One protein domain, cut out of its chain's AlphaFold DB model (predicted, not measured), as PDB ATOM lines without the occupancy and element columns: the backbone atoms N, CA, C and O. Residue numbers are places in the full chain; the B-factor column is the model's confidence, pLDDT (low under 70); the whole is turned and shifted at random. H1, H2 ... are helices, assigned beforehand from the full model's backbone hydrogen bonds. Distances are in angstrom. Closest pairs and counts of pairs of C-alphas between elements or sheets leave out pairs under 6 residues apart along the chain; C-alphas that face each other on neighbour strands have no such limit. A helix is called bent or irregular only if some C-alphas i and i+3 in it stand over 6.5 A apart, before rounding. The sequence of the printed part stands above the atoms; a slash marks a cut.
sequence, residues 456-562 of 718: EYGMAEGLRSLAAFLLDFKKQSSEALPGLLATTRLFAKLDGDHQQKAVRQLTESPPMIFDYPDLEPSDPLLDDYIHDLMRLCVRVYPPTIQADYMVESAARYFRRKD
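What this domain is: This is residues 456 to 562 of the 718 residues of an uncharacterized protein of Desulfonema ishimotonii (UniProt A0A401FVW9). The long first helix, H1, stands in the middle, with H4 and the short, irregular H2 packed on one side of it and H5 on the other; H6 folds back along H5 as a helical hairpin at the end far from H4. Short H3 packs on H1 and H5, and the long link of residues 509 to 523 passes over H1 on its way from H4 to H5. The printed part has 107 residues with six named helices, H1 to H6 in order, and no named strand; its class is all helix. It is compact, with a radius of gyration of the C-alphas of 12.7 A, and spans 36 by 30 by 20 A.

How they stand to each other: H1, residues 456 to 472, is the hub and touches four other helices. It touches H2, residues 478 to 485, at a steep tilt of 55 degrees, opposite ways; their closest C-alphas, of Ala 467 and Leu 481, are 6.4 A apart. With its residues 459 to 463 alone H1 touches H3, residues 489 to 493, closest at the C-alphas of Met 459 and Leu 490, 6.0 A. H4, residues 496 to 508, touches H1 the same way at a tilt of 37 degrees, only just steep, with the closest C-alphas, of Ala 460 and Ala 502, 6.8 A apart. H4 also touches H2, closest at the C-alphas of Pro 482 and Val 503, 5.9 A. H5, residues 524 to 539, runs the same way as H1 at a shallow tilt of 21 degrees and touches it, the closest C-alphas, of Gly 462 and Tyr 529, being 6.3 A apart. H5 touches H3 as well, closest at the C-alphas of Arg 489 and Asp 528, 6.0 A. H6, residues 545 to 557, forms a hairpin with H5, opposite ways at a shallow tilt of 8 degrees; the closest C-alphas, of Cys 537 and Ala 547, are 6.3 A apart. H1 and H6 are near each other, while H4 and H6 are apart. Every O i to N i+4 pair is within hydrogen-bond range in H1, H3, H4, H5 and H6, against 2 of 4 in H2.

Where its parts are: H1 begins at C-alpha 456, (213.371, 213.207, 335.943), and is 24.2 A long from first to last C-alpha. H2 is irregular, with C-alphas 479 and 482 7.1 A apart, and H3 has five residues. H4 is 18.4 A long and H5 22.6 A. H6, 18.2 A long, ends at C-alpha 557, (198.997, 220.941, 349.845).

The domain as a whole: The two C-alphas farthest apart, of Glu 508 and Asp 562, are 37.3 A apart. The printed part has no cut. The link from H4 to H5 is long; the others are tight. Mean pLDDT of the printed part is 83.7, and residues 521 to 522 and 561 to 562 are under 70.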
ATOM      1  N   GLU A 456     213.889 214.438 336.546       77.31
ATOM      2  CA  GLU A 456     213.371 213.207 335.943       77.31
ATOM      3  C   GLU A 456     212.540 212.369 336.927       77.31
ATOM      4  O   GLU A 456     211.469 211.869 336.574       77.31
ATOM      5  N   TYR A 457     212.991 212.252 338.179       79.00
ATOM      6  CA  TYR A 457     212.253 211.558 339.234       79.00
ATOM      7  C   TYR A 457     210.961 212.305 339.588       79.00
ATOM      8  O   TYR A 457     209.897 211.689 339.660       79.00
ATOM      9  N   GLY A 458     211.025 213.635 339.714       81.06
ATOM     10  CA  GLY A 458     209.854 214.482 339.946       81.06
ATOM     11  C   GLY A 458     208.812 214.367 338.826       81.06
ATOM     12  O   GLY A 458     207.615 214.257 339.099       81.06
ATOM     13  N   MET A 459     209.242 214.308 337.559       86.38
ATOM     14  CA  MET A 459     208.339 214.069 336.425       86.38
ATOM     15  C   MET A 459     207.695 212.677 336.477       86.38
ATOM     16  O   MET A 459     206.492 212.554 336.229       86.38
ATOM     17  N   ALA A 460     208.461 211.633 336.808       84.75
ATOM     18  CA  ALA A 460     207.944 210.268 336.916       84.75
ATOM     19  C   ALA A 460     206.911 210.125 338.050       84.75
ATOM     20  O   ALA A 460     205.833 209.570 337.828       84.75
ATOM     21  N   GLU A 461     207.194 210.678 339.232       84.62
ATOM     22  CA  GLU A 461     206.253 210.712 340.360       84.62
ATOM     23  C   GLU A 461     205.025 211.578 340.050       84.62
ATOM     24  O   GLU A 461     203.893 211.178 340.328       84.62
ATOM     25  N   GLY A 462     205.212 212.720 339.380       88.88
ATOM     26  CA  GLY A 462     204.119 213.551 338.875       88.88
ATOM     27  C   GLY A 462     203.174 212.766 337.963       88.88
ATOM     28  O   GLY A 462     201.963 212.755 338.186       88.88
ATOM     29  N   LEU A 463     203.712 212.035 336.982       91.12
ATOM     30  CA  LEU A 463     202.921 211.175 336.097       91.12
ATOM     31  C   LEU A 463     202.241 210.026 336.842       91.12
ATOM     32  O   LEU A 463     201.091 209.705 336.541       91.12
ATOM     33  N   ARG A 464     202.916 209.427 337.828       89.31
ATOM     34  CA  ARG A 464     202.342 208.386 338.688       89.31
ATOM     35  C   ARG A 464     201.152 208.919 339.487       89.31
ATOM     36  O   ARG A 464     200.108 208.273 339.521       89.31
ATOM     37  N   SER A 465     201.266 210.119 340.048       90.56
ATOM     38  CA  SER A 465     200.170 210.796 340.746       90.56
ATOM     39  C   SER A 465     198.996 211.121 339.808       90.56
ATOM     40  O   SER A 465     197.843 210.833 340.137       90.56
ATOM     41  N   LEU A 466     199.262 211.631 338.595       94.06
ATOM     42  CA  LEU A 466     198.216 211.876 337.590       94.06
ATOM     43  C   LEU A 466     197.516 210.577 337.158       94.06
ATOM     44  O   LEU A 466     196.295 210.554 337.006       94.06
ATOM     45  N   ALA A 467     198.261 209.482 336.996       90.69
ATOM     46  CA  ALA A 467     197.694 208.169 336.700       90.69
ATOM     47  C   ALA A 467     196.770 207.689 337.828       90.69
ATOM     48  O   ALA A 467     195.656 207.237 337.571       90.69
ATOM     49  N   ALA A 468     197.206 207.850 339.079       85.44
ATOM     50  CA  ALA A 468     196.417 207.489 340.247       85.44
ATOM     51  C   ALA A 468     195.130 208.317 340.353       85.44
ATOM     52  O   ALA A 468     194.069 207.780 340.659       85.44
ATOM     53  N   PHE A 469     195.191 209.608 340.014       90.88
ATOM     54  CA  PHE A 469     194.016 210.477 339.944       90.88
ATOM     55  C   PHE A 469     192.996 209.980 338.911       90.88
ATOM     56  O   PHE A 469     191.792 209.953 339.181       90.88
ATOM     57  N   LEU A 470     193.466 209.550 337.735       90.44
ATOM     58  CA  LEU A 470     192.603 209.009 336.683       90.44
ATOM     59  C   LEU A 470     191.920 207.699 337.101       90.44
ATOM     60  O   LEU A 470     190.743 207.492 336.802       90.44
ATOM     61  N   LEU A 471     192.631 206.827 337.815       84.88
ATOM     62  CA  LEU A 471     192.075 205.570 338.316       84.88
ATOM     63  C   LEU A 471     191.096 205.803 339.475       84.88
ATOM     64  O   LEU A 471     189.970 205.303 339.449       84.88
ATOM     65  N   ASP A 472     191.494 206.589 340.475       82.44
ATOM     66  CA  ASP A 472     190.729 206.741 341.712       82.44
ATOM     67  C   ASP A 472     189.558 207.723 341.557       82.44
ATOM     68  O   ASP A 472     188.414 207.384 341.856       82.44
ATOM     69  N   PHE A 473     189.781 208.914 340.998       82.31
ATOM     70  CA  PHE A 473     188.741 209.949 340.913       82.31
ATOM     71  C   PHE A 473     187.974 209.945 339.590       82.31
ATOM     72  O   PHE A 473     186.798 210.318 339.569       82.31
ATOM     73  N   LYS A 474     188.612 209.525 338.489       86.19
ATOM     74  CA  LYS A 474     187.982 209.457 337.154       86.19
ATOM     75  C   LYS A 474     187.561 208.055 336.731       86.19
ATOM     76  O   LYS A 474     186.984 207.911 335.654       86.19
ATOM     77  N   LYS A 475     187.814 207.039 337.563       85.38
ATOM     78  CA  LYS A 475     187.393 205.645 337.343       85.38
ATOM     79  C   LYS A 475     187.771 205.112 335.952       85.38
ATOM     80  O   LYS A 475     187.030 204.331 335.361       85.38
ATOM     81  N   GLN A 476     188.912 205.558 335.421       86.81
ATOM     82  CA  GLN A 476     189.436 205.094 334.137       86.81
ATOM     83  C   GLN A 476     190.018 203.682 334.260       86.81
ATOM     84  O   GLN A 476     190.394 203.248 335.348       86.81
ATOM     85  N   SER A 477     190.117 202.964 333.140       85.94
ATOM     86  CA  SER A 477     190.849 201.696 333.087       85.94
ATOM     87  C   SER A 477     192.357 201.939 332.998       85.94
ATOM     88  O   SER A 477     192.809 202.955 332.465       85.94
ATOM     89  N   SER A 478     193.154 200.979 333.476       85.00
ATOM     90  CA  SER A 478     194.618 201.015 333.345       85.00
ATOM     91  C   SER A 478     195.074 201.087 331.882       85.00
ATOM     92  O   SER A 478     196.065 201.743 331.577       85.00
ATOM     93  N   GLU A 479     194.314 200.481 330.967       86.62
ATOM     94  CA  GLU A 479     194.577 200.482 329.522       86.62
ATOM     95  C   GLU A 479     194.432 201.872 328.883       86.62
ATOM     96  O   GLU A 479     195.114 202.175 327.904       86.62
ATOM     97  N   ALA A 480     193.573 202.737 329.433       87.69
ATOM     98  CA  ALA A 480     193.349 204.085 328.907       87.69
ATOM     99  C   ALA A 480     194.433 205.090 329.342       87.69
ATOM    100  O   ALA A 480     194.585 206.144 328.718       87.69
ATOM    101  N   LEU A 481     195.201 204.780 330.396       89.12
ATOM    102  CA  LEU A 481     196.167 205.705 330.997       89.12
ATOM    103  C   LEU A 481     197.212 206.241 330.008       89.12
ATOM    104  O   LEU A 481     197.401 207.459 329.995       89.12
ATOM    105  N   PRO A 482     197.864 205.419 329.158       89.62
ATOM    106  CA  PRO A 482     198.902 205.924 328.261       89.62
ATOM    107  C   PRO A 482     198.366 206.981 327.290       89.62
ATOM    108  O   PRO A 482     199.003 208.011 327.086       89.62
ATOM    109  N   GLY A 483     197.163 206.767 326.744       90.19
ATOM    110  CA  GLY A 483     196.529 207.710 325.822       90.19
ATOM    111  C   GLY A 483     196.143 209.029 326.493       90.19
ATOM    112  O   GLY A 483     196.329 210.097 325.913       90.19
ATOM    113  N   LEU A 484     195.651 208.971 327.733       90.88
ATOM    114  CA  LEU A 484     195.267 210.165 328.490       90.88
ATOM    115  C   LEU A 484     196.493 210.973 328.943       90.88
ATOM    116  O   LEU A 484     196.533 212.195 328.762       90.88
ATOM    117  N   LEU A 485     197.512 210.294 329.478       92.25
ATOM    118  CA  LEU A 485     198.734 210.922 329.985       92.25
ATOM    119  C   LEU A 485     199.613 211.487 328.867       92.25
ATOM    120  O   LEU A 485     200.266 212.504 329.087       92.25
ATOM    121  N   ALA A 486     199.564 210.929 327.653       90.81
ATOM    122  CA  ALA A 486     200.280 211.470 326.494       90.81
ATOM    123  C   ALA A 486     199.904 212.927 326.159       90.81
ATOM    124  O   ALA A 486     200.658 213.628 325.490       90.81
ATOM    125  N   THR A 487     198.749 213.406 326.635       89.12
ATOM    126  CA  THR A 487     198.286 214.787 326.419       89.12
ATOM    127  C   THR A 487     198.760 215.787 327.480       89.12
ATOM    128  O   THR A 487     198.393 216.965 327.411       89.12
ATOM    129  N   THR A 488     199.528 215.329 328.471       93.88
ATOM    130  CA  THR A 488     200.010 216.129 329.606       93.88
ATOM    131  C   THR A 488     201.350 216.793 329.292       93.88
ATOM    132  O   THR A 488     202.158 216.278 328.513       93.88
ATOM    133  N   ARG A 489     201.600 217.959 329.892       93.00
ATOM    134  CA  ARG A 489     202.868 218.684 329.757       93.00
ATOM    135  C   ARG A 489     204.023 217.923 330.392       93.00
ATOM    136  O   ARG A 489     205.106 217.916 329.814       93.00
ATOM    137  N   LEU A 490     203.797 217.272 331.536       89.75
ATOM    138  CA  LEU A 490     204.812 216.442 332.190       89.75
ATOM    139  C   LEU A 490     205.282 215.306 331.277       89.75
ATOM    140  O   LEU A 490     206.484 215.103 331.128       89.75
ATOM    141  N   PHE A 491     204.358 214.618 330.599       90.94
ATOM    142  CA  PHE A 491     204.720 213.552 329.663       90.94
ATOM    143  C   PHE A 491     205.501 214.087 328.458       90.94
ATOM    144  O   PHE A 491     206.496 213.492 328.049       90.94
ATOM    145  N   ALA A 492     205.094 215.242 327.921       90.38
ATOM    146  CA  ALA A 492     205.749 215.874 326.777       90.38
ATOM    147  C   ALA A 492     207.194 216.334 327.056       90.38
ATOM    148  O   ALA A 492     207.948 216.550 326.110       90.38
ATOM    149  N   LYS A 493     207.574 216.502 328.329       89.44
ATOM    150  CA  LYS A 493     208.933 216.886 328.738       89.44
ATOM    151  C   LYS A 493     209.888 215.708 328.926       89.44
ATOM    152  O   LYS A 493     211.094 215.935 328.925       89.44
ATOM    153  N   LEU A 494     209.374 214.488 329.086       86.62
ATOM    154  CA  LEU A 494     210.207 213.286 329.119       86.62
ATOM    155  C   LEU A 494     210.758 212.981 327.722       86.62
ATOM    156  O   LEU A 494     210.076 213.193 326.718       86.62
ATOM    157  N   ASP A 495     211.973 212.443 327.658       85.88
ATOM    158  CA  ASP A 495     212.523 211.917 326.409       85.88
ATOM    159  C   ASP A 495     211.826 210.601 325.987       85.88
ATOM    160  O   ASP A 495     211.048 210.003 326.735       85.88
ATOM    161  N   GLY A 496     212.085 210.140 324.760       82.88
ATOM    162  CA  GLY A 496     211.384 208.983 324.189       82.88
ATOM    163  C   GLY A 496     211.593 207.667 324.952       82.88
ATOM    164  O   GLY A 496     210.661 206.864 325.047       82.88
ATOM    165  N   ASP A 497     212.775 207.454 325.533       85.00
ATOM    166  CA  ASP A 497     213.090 206.236 326.287       85.00
ATOM    167  C   ASP A 497     212.414 206.255 327.668       85.00
ATOM    168  O   ASP A 497     211.810 205.260 328.091       85.00
ATOM    169  N   HIS A 498     212.424 207.402 328.352       83.81
ATOM    170  CA  HIS A 498     211.747 207.580 329.633       83.81
ATOM    171  C   HIS A 498     210.224 207.568 329.490       83.81
ATOM    172  O   HIS A 498     209.546 207.005 330.352       83.81
ATOM    173  N   GLN A 499     209.670 208.080 328.386       86.38
ATOM    174  CA  GLN A 499     208.245 207.942 328.068       86.38
ATOM    175  C   GLN A 499     207.831 206.469 327.969       86.38
ATOM    176  O   GLN A 499     206.861 206.055 328.609       86.38
ATOM    177  N   GLN A 500     208.582 205.651 327.221       85.56
ATOM    178  CA  GLN A 500     208.293 204.217 327.094       85.56
ATOM    179  C   GLN A 500     208.397 203.497 328.440       85.56
ATOM    180  O   GLN A 500     207.538 202.679 328.780       85.56
ATOM    181  N   LYS A 501     209.420 203.828 329.235       87.38
ATOM    182  CA  LYS A 501     209.612 203.265 330.574       87.38
ATOM    183  C   LYS A 501     208.463 203.631 331.517       87.38
ATOM    184  O   LYS A 501     207.947 202.744 332.196       87.38
ATOM    185  N   ALA A 502     208.033 204.890 331.529       84.31
ATOM    186  CA  ALA A 502     206.919 205.358 332.351       84.31
ATOM    187  C   ALA A 502     205.604 204.666 331.963       84.31
ATOM    188  O   ALA A 502     204.909 204.136 332.828       84.31
ATOM    189  N   VAL A 503     205.292 204.578 330.662       85.88
ATOM    190  CA  VAL A 503     204.102 203.861 330.162       85.88
ATOM    191  C   VAL A 503     204.123 202.395 330.587       85.88
ATOM    192  O   VAL A 503     203.119 201.872 331.078       85.88
ATOM    193  N   ARG A 504     205.274 201.731 330.440       85.50
ATOM    194  CA  ARG A 504     205.440 200.333 330.834       85.50
ATOM    195  C   ARG A 504     205.211 200.138 332.333       85.50
ATOM    196  O   ARG A 504     204.434 199.268 332.709       85.50
ATOM    197  N   GLN A 505     205.811 200.978 333.176       85.69
ATOM    198  CA  GLN A 505     205.635 200.910 334.631       85.69
ATOM    199  C   GLN A 505     204.185 201.142 335.063       85.69
ATOM    200  O   GLN A 505     203.686 200.422 335.924       85.69
ATOM    201  N   LEU A 506     203.493 202.108 334.456       84.62
ATOM    202  CA  LEU A 506     202.089 202.392 334.762       84.62
ATOM    203  C   LEU A 506     201.150 201.259 334.331       84.62
ATOM    204  O   LEU A 506     200.127 201.039 334.973       84.62
ATOM    205  N   THR A 507     201.510 200.528 333.274       82.25
ATOM    206  CA  THR A 507     200.739 199.377 332.786       82.25
ATOM    207  C   THR A 507     200.995 198.128 333.635       82.25
ATOM    208  O   THR A 507     200.057 197.413 333.976       82.25
ATOM    209  N   GLU A 508     202.255 197.868 334.006       83.88
ATOM    210  CA  GLU A 508     202.650 196.706 334.819       83.88
ATOM    211  C   GLU A 508     202.268 196.862 336.304       83.88
ATOM    212  O   GLU A 508     201.914 195.882 336.959       83.88
ATOM    213  N   SER A 509     202.333 198.083 336.848       81.69
ATOM    214  CA  SER A 509     202.055 198.382 338.259       81.69
ATOM    215  C   SER A 509     201.300 199.714 338.422       81.69
ATOM    216  O   SER A 509     201.881 200.727 338.845       81.69
ATOM    217  N   PRO A 510     199.994 199.736 338.089       79.50
ATOM    218  CA  PRO A 510     199.182 200.941 338.174       79.50
ATOM    219  C   PRO A 510     199.045 201.422 339.630       79.50
ATOM    220  O   PRO A 510     198.759 200.620 340.527       79.50
ATOM    221  N   PRO A 511     199.229 202.727 339.900       77.12
ATOM    222  CA  PRO A 511     199.034 203.283 341.232       77.12
ATOM    223  C   PRO A 511     197.535 203.369 341.544       77.12
ATOM    224  O   PRO A 511     196.826 204.231 341.040       77.12
ATOM    225  N   MET A 512     197.041 202.454 342.377       75.12
ATOM    226  CA  MET A 512     195.606 202.344 342.683       75.12
ATOM    227  C   MET A 512     195.076 203.431 343.629       75.12
ATOM    228  O   MET A 512     193.865 203.561 343.776       75.12
ATOM    229  N   ILE A 513     195.965 204.166 344.300       73.44
ATOM    230  CA  ILE A 513     195.627 205.176 345.307       73.44
ATOM    231  C   ILE A 513     196.315 206.476 344.916       73.44
ATOM    232  O   ILE A 513     197.514 206.471 344.628       73.44
ATOM    233  N   PHE A 514     195.555 207.571 344.911       76.50
ATOM    234  CA  PHE A 514     196.104 208.898 344.680       76.50
ATOM    235  C   PHE A 514     197.022 209.323 345.829       76.50
ATOM    236  O   PHE A 514     196.617 209.319 346.991       76.50
ATOM    237  N   ASP A 515     198.240 209.725 345.476       75.81
ATOM    238  CA  ASP A 515     199.214 210.326 346.382       75.81
ATOM    239  C   ASP A 515     199.798 211.588 345.735       75.81
ATOM    240  O   ASP A 515     199.789 211.730 344.503       75.81
ATOM    241  N   TYR A 516     200.275 212.519 346.555       81.56
ATOM    242  CA  TYR A 516     200.915 213.736 346.067       81.56
ATOM    243  C   TYR A 516     202.333 213.413 345.587       81.56
ATOM    244  O   TYR A 516     203.054 212.694 346.278       81.56
ATOM    245  N   PRO A 517     202.759 213.934 344.425       82.31
ATOM    246  CA  PRO A 517     204.124 213.725 343.971       82.31
ATOM    247  C   PRO A 517     205.094 214.529 344.841       82.31
ATOM    248  O   PRO A 517     204.749 215.603 345.344       82.31
ATOM    249  N   ASP A 518     206.320 214.035 344.975       75.50
ATOM    250  CA  ASP A 518     207.384 214.728 345.701       75.50
ATOM    251  C   ASP A 518     207.958 215.876 344.849       75.50
ATOM    252  O   ASP A 518     209.007 215.755 344.218       75.50
ATOM    253  N   LEU A 519     207.195 216.971 344.746       76.44
ATOM    254  CA  LEU A 519     207.534 218.176 343.985       76.44
ATOM    255  C   LEU A 519     207.684 219.388 344.907       76.44
ATOM    256  O   LEU A 519     206.858 219.632 345.791       76.44
ATOM    257  N   GLU A 520     208.692 220.220 344.646       70.06
ATOM    258  CA  GLU A 520     208.875 221.456 345.401       70.06
ATOM    259  C   GLU A 520     207.892 222.562 344.938       70.06
ATOM    260  O   GLU A 520     207.720 222.789 343.741       70.06
ATOM    261  N   PRO A 521     207.300 223.360 345.849       67.56
ATOM    262  CA  PRO A 521     206.436 224.503 345.545       67.56
ATOM    263  C   PRO A 521     207.058 225.556 344.633       67.56
ATOM    264  O   PRO A 521     206.344 226.299 343.955       67.56
ATOM    265  N   SER A 522     208.383 225.669 344.648       65.38
ATOM    266  CA  SER A 522     209.125 226.580 343.784       65.38
ATOM    267  C   SER A 522     209.538 225.989 342.445       65.38
ATOM    268  O   SER A 522     210.035 226.745 341.612       65.38
ATOM    269  N   ASP A 523     209.356 224.687 342.244       73.94
ATOM    270  CA  ASP A 523     209.718 224.015 341.006       73.94
ATOM    271  C   ASP A 523     208.727 224.397 339.890       73.94
ATOM    272  O   ASP A 523     207.510 224.275 340.077       73.94
ATOM    273  N   PRO A 524     209.203 224.846 338.714       79.88
ATOM    274  CA  PRO A 524     208.367 224.977 337.525       79.88
ATOM    275  C   PRO A 524     207.577 223.705 337.172       79.88
ATOM    276  O   PRO A 524     206.491 223.808 336.602       79.88
ATOM    277  N   LEU A 525     208.077 222.512 337.520       85.44
ATOM    278  CA  LEU A 525     207.367 221.244 337.310       85.44
ATOM    279  C   LEU A 525     206.039 221.179 338.062       85.44
ATOM    280  O   LEU A 525     205.092 220.575 337.559       85.44
ATOM    281  N   LEU A 526     205.926 221.837 339.219       85.62
ATOM    282  CA  LEU A 526     204.670 221.883 339.957       85.62
ATOM    283  C   LEU A 526     203.583 222.641 339.183       85.62
ATOM    284  O   LEU A 526     202.422 222.236 339.211       85.62
ATOM    285  N   ASP A 527     203.928 223.731 338.490       86.69
ATOM    286  CA  ASP A 527     202.945 224.466 337.684       86.69
ATOM    287  C   ASP A 527     202.398 223.609 336.548       86.69
ATOM    288  O   ASP A 527     201.195 223.637 336.275       86.69
ATOM    289  N   ASP A 528     203.264 222.814 335.923       90.06
ATOM    290  CA  ASP A 528     202.849 221.879 334.887       90.06
ATOM    291  C   ASP A 528     202.034 220.718 335.461       90.06
ATOM    292  O   ASP A 528     200.988 220.402 334.900       90.06
ATOM    293  N   TYR A 529     202.418 220.167 336.618       92.06
ATOM    294  CA  TYR A 529     201.633 219.150 337.323       92.06
ATOM    295  C   TYR A 529     200.222 219.646 337.671       92.06
ATOM    296  O   TYR A 529     199.238 218.992 337.329       92.06
ATOM    297  N   ILE A 530     200.094 220.815 338.310       90.62
ATOM    298  CA  ILE A 530     198.790 221.376 338.695       90.62
ATOM    299  C   ILE A 530     197.960 221.709 337.450       90.62
ATOM    300  O   ILE A 530     196.751 221.467 337.429       90.62
ATOM    301  N   HIS A 531     198.590 222.224 336.391       91.38
ATOM    302  CA  HIS A 531     197.920 222.447 335.113       91.38
ATOM    303  C   HIS A 531     197.409 221.142 334.491       91.38
ATOM    304  O   HIS A 531     196.267 221.088 334.031       91.38
ATOM    305  N   ASP A 532     198.229 220.094 334.469       94.25
ATOM    306  CA  ASP A 532     197.860 218.791 333.926       94.25
ATOM    307  C   ASP A 532     196.761 218.127 334.757       94.25
ATOM    308  O   ASP A 532     195.803 217.604 334.188       94.25
ATOM    309  N   LEU A 533     196.812 218.250 336.085       93.56
ATOM    310  CA  LEU A 533     195.761 217.787 336.988       93.56
ATOM    311  C   LEU A 533     194.427 218.503 336.711       93.56
ATOM    312  O   LEU A 533     193.398 217.844 336.553       93.56
ATOM    313  N   MET A 534     194.435 219.835 336.554       91.94
ATOM    314  CA  MET A 534     193.247 220.603 336.141       91.94
ATOM    315  C   MET A 534     192.735 220.159 334.765       91.94
ATOM    316  O   MET A 534     191.533 219.968 334.572       91.94
ATOM    317  N   ARG A 535     193.638 219.973 333.795       92.62
ATOM    318  CA  ARG A 535     193.295 219.560 332.427       92.62
ATOM    319  C   ARG A 535     192.632 218.192 332.409       92.62
ATOM    320  O   ARG A 535     191.588 218.051 331.775       92.62
ATOM    321  N   LEU A 536     193.208 217.216 333.105       93.19
ATOM    322  CA  LEU A 536     192.632 215.883 333.239       93.19
ATOM    323  C   LEU A 536     191.309 215.932 334.015       93.19
ATOM    324  O   LEU A 536     190.365 215.243 333.635       93.19
ATOM    325  N   CYS A 537     191.184 216.790 335.034       91.25
ATOM    326  CA  CYS A 537     189.924 216.965 335.755       91.25
ATOM    327  C   CYS A 537     188.780 217.429 334.839       91.25
ATOM    328  O   CYS A 537     187.662 216.919 334.933       91.25
ATOM    329  N   VAL A 538     189.072 218.367 333.937       89.31
ATOM    330  CA  VAL A 538     188.080 218.973 333.039       89.31
ATOM    331  C   VAL A 538     187.780 218.092 331.827       89.31
ATOM    332  O   VAL A 538     186.622 217.960 331.444       89.31
ATOM    333  N   ARG A 539     188.811 217.522 331.192       88.56
ATOM    334  CA  ARG A 539     188.682 216.857 329.883       88.56
ATOM    335  C   ARG A 539     188.371 215.365 329.964       88.56
ATOM    336  O   ARG A 539     187.938 214.800 328.964       88.56
ATOM    337  N   VAL A 540     188.615 214.722 331.106       87.94
ATOM    338  CA  VAL A 540     188.371 213.284 331.277       87.94
ATOM    339  C   VAL A 540     187.055 213.058 332.012       87.94
ATOM    340  O   VAL A 540     186.865 213.512 333.146       87.94
ATOM    341  N   TYR A 541     186.154 212.330 331.356       81.19
ATOM    342  CA  TYR A 541     184.877 211.907 331.924       81.19
ATOM    343  C   TYR A 541     185.064 210.763 332.931       81.19
ATOM    344  O   TYR A 541     185.934 209.925 332.721       81.19
ATOM    345  N   PRO A 542     184.234 210.676 333.985       76.38
ATOM    346  CA  PRO A 542     183.165 211.610 334.322       76.38
ATOM    347  C   PRO A 542     183.705 212.859 335.047       76.38
ATOM    348  O   PRO A 542     184.663 212.776 335.828       76.38
ATOM    349  N   PRO A 543     183.115 214.046 334.834       75.56
ATOM    350  CA  PRO A 543     183.340 215.168 335.737       75.56
ATOM    351  C   PRO A 543     182.689 214.850 337.089       75.56
ATOM    352  O   PRO A 543     181.561 214.370 337.162       75.56
ATOM    353  N   THR A 544     183.415 215.084 338.179       73.88
ATOM    354  CA  THR A 544     182.937 214.787 339.532       73.88
ATOM    355  C   THR A 544     183.347 215.913 340.468       73.88
ATOM    356  O   THR A 544     184.464 216.425 340.393       73.88
ATOM    357  N   ILE A 545     182.458 216.276 341.394       74.31
ATOM    358  CA  ILE A 545     182.744 217.293 342.420       74.31
ATOM    359  C   ILE A 545     183.938 216.864 343.287       74.31
ATOM    360  O   ILE A 545     184.744 217.697 343.697       74.31
ATOM    361  N   GLN A 546     184.077 215.556 343.528       75.94
ATOM    362  CA  GLN A 546     185.202 214.977 344.264       75.94
ATOM    363  C   GLN A 546     186.541 215.237 343.566       75.94
ATOM    364  O   GLN A 546     187.507 215.594 344.236       75.94
ATOM    365  N   ALA A 547     186.595 215.107 342.236       83.00
ATOM    366  CA  ALA A 547     187.801 215.404 341.475       83.00
ATOM    367  C   ALA A 547     188.179 216.891 341.591       83.00
ATOM    368  O   ALA A 547     189.342 217.196 341.830       83.00
ATOM    369  N   ASP A 548     187.209 217.808 341.540       81.75
ATOM    370  CA  ASP A 548     187.480 219.244 341.699       81.75
ATOM    371  C   ASP A 548     188.005 219.587 343.095       81.75
ATOM    372  O   ASP A 548     189.000 220.301 343.238       81.75
ATOM    373  N   TYR A 549     187.391 219.013 344.134       80.44
ATOM    374  CA  TYR A 549     187.871 219.161 345.507       80.44
ATOM    375  C   TYR A 549     189.298 218.622 345.675       80.44
ATOM    376  O   TYR A 549     190.092 219.185 346.433       80.44
ATOM    377  N   MET A 550     189.644 217.550 344.960       82.56
ATOM    378  CA  MET A 550     190.991 216.991 344.977       82.56
ATOM    379  C   MET A 550     192.006 217.940 344.328       82.56
ATOM    380  O   MET A 550     193.073 218.158 344.895       82.56
ATOM    381  N   VAL A 551     191.671 218.586 343.206       85.19
ATOM    382  CA  VAL A 551     192.539 219.614 342.598       85.19
ATOM    383  C   VAL A 551     192.770 220.778 343.569       85.19
ATOM    384  O   VAL A 551     193.906 221.212 343.765       85.19
ATOM    385  N   GLU A 552     191.713 221.259 344.230       80.44
ATOM    386  CA  GLU A 552     191.837 222.305 345.253       80.44
ATOM    387  C   GLU A 552     192.696 221.856 346.441       80.44
ATOM    388  O   GLU A 552     193.511 222.625 346.955       80.44
ATOM    389  N   SER A 553     192.523 220.610 346.880       77.81
ATOM    390  CA  SER A 553     193.284 220.027 347.987       77.81
ATOM    391  C   SER A 553     194.765 219.886 347.633       77.81
ATOM    392  O   SER A 553     195.609 220.253 348.448       77.81
ATOM    393  N   ALA A 554     195.090 219.481 346.401       82.81
ATOM    394  CA  ALA A 554     196.458 219.457 345.889       82.81
ATOM    395  C   ALA A 554     197.075 220.861 345.830       82.81
ATOM    396  O   ALA A 554     198.186 221.071 346.311       82.81
ATOM    397  N   ALA A 555     196.342 221.861 345.338       81.00
ATOM    398  CA  ALA A 555     196.829 223.240 345.328       81.00
ATOM    399  C   ALA A 555     197.118 223.773 346.746       81.00
ATOM    400  O   ALA A 555     198.127 224.455 346.961       81.00
ATOM    401  N   ARG A 556     196.266 223.433 347.727       75.69
ATOM    402  CA  ARG A 556     196.485 223.768 349.146       75.69
ATOM    403  C   ARG A 556     197.697 223.043 349.723       75.69
ATOM    404  O   ARG A 556     198.490 223.689 350.406       75.69
ATOM    405  N   TYR A 557     197.851 221.752 349.427       75.25
ATOM    406  CA  TYR A 557     198.997 220.941 349.845       75.25
ATOM    407  C   TYR A 557     200.320 221.581 349.398       75.25
ATOM    408  O   TYR A 557     201.198 221.827 350.222       75.25
ATOM    409  N   PHE A 558     200.404 222.004 348.134       76.25
ATOM    410  CA  PHE A 558     201.586 222.677 347.582       76.25
ATOM    411  C   PHE A 558     201.654 224.195 347.841       76.25
ATOM    412  O   PHE A 558     202.496 224.889 347.269       76.25
ATOM    413  N   ARG A 559     200.786 224.749 348.701       72.00
ATOM    414  CA  ARG A 559     200.783 226.173 349.103       72.00
ATOM    415  C   ARG A 559     200.658 227.166 347.943       72.00
ATOM    416  O   ARG A 559     201.138 228.300 348.035       72.00
ATOM    417  N   ARG A 560     199.959 226.801 346.867       73.38
ATOM    418  CA  ARG A 560     199.531 227.767 345.844       73.38
ATOM    419  C   ARG A 560     198.399 228.611 346.452       73.38
ATOM    420  O   ARG A 560     197.240 228.211 346.461       73.38
ATOM    421  N   LYS A 561     198.770 229.748 347.059       56.28
ATOM    422  CA  LYS A 561     197.922 230.562 347.960       56.28
ATOM    423  C   LYS A 561     196.677 231.187 347.315       56.28
ATOM    424  O   LYS A 561     195.782 231.600 348.048       56.28
ATOM    425  N   ASP A 562     196.552 231.188 345.992       64.38
ATOM    426  CA  ASP A 562     195.415 231.811 345.311       64.38
ATOM    427  C   ASP A 562     194.340 230.790 344.917       64.38
ATOM    428  O   ASP A 562     194.123 230.496 343.743       64.38
TER     429      ASP A 562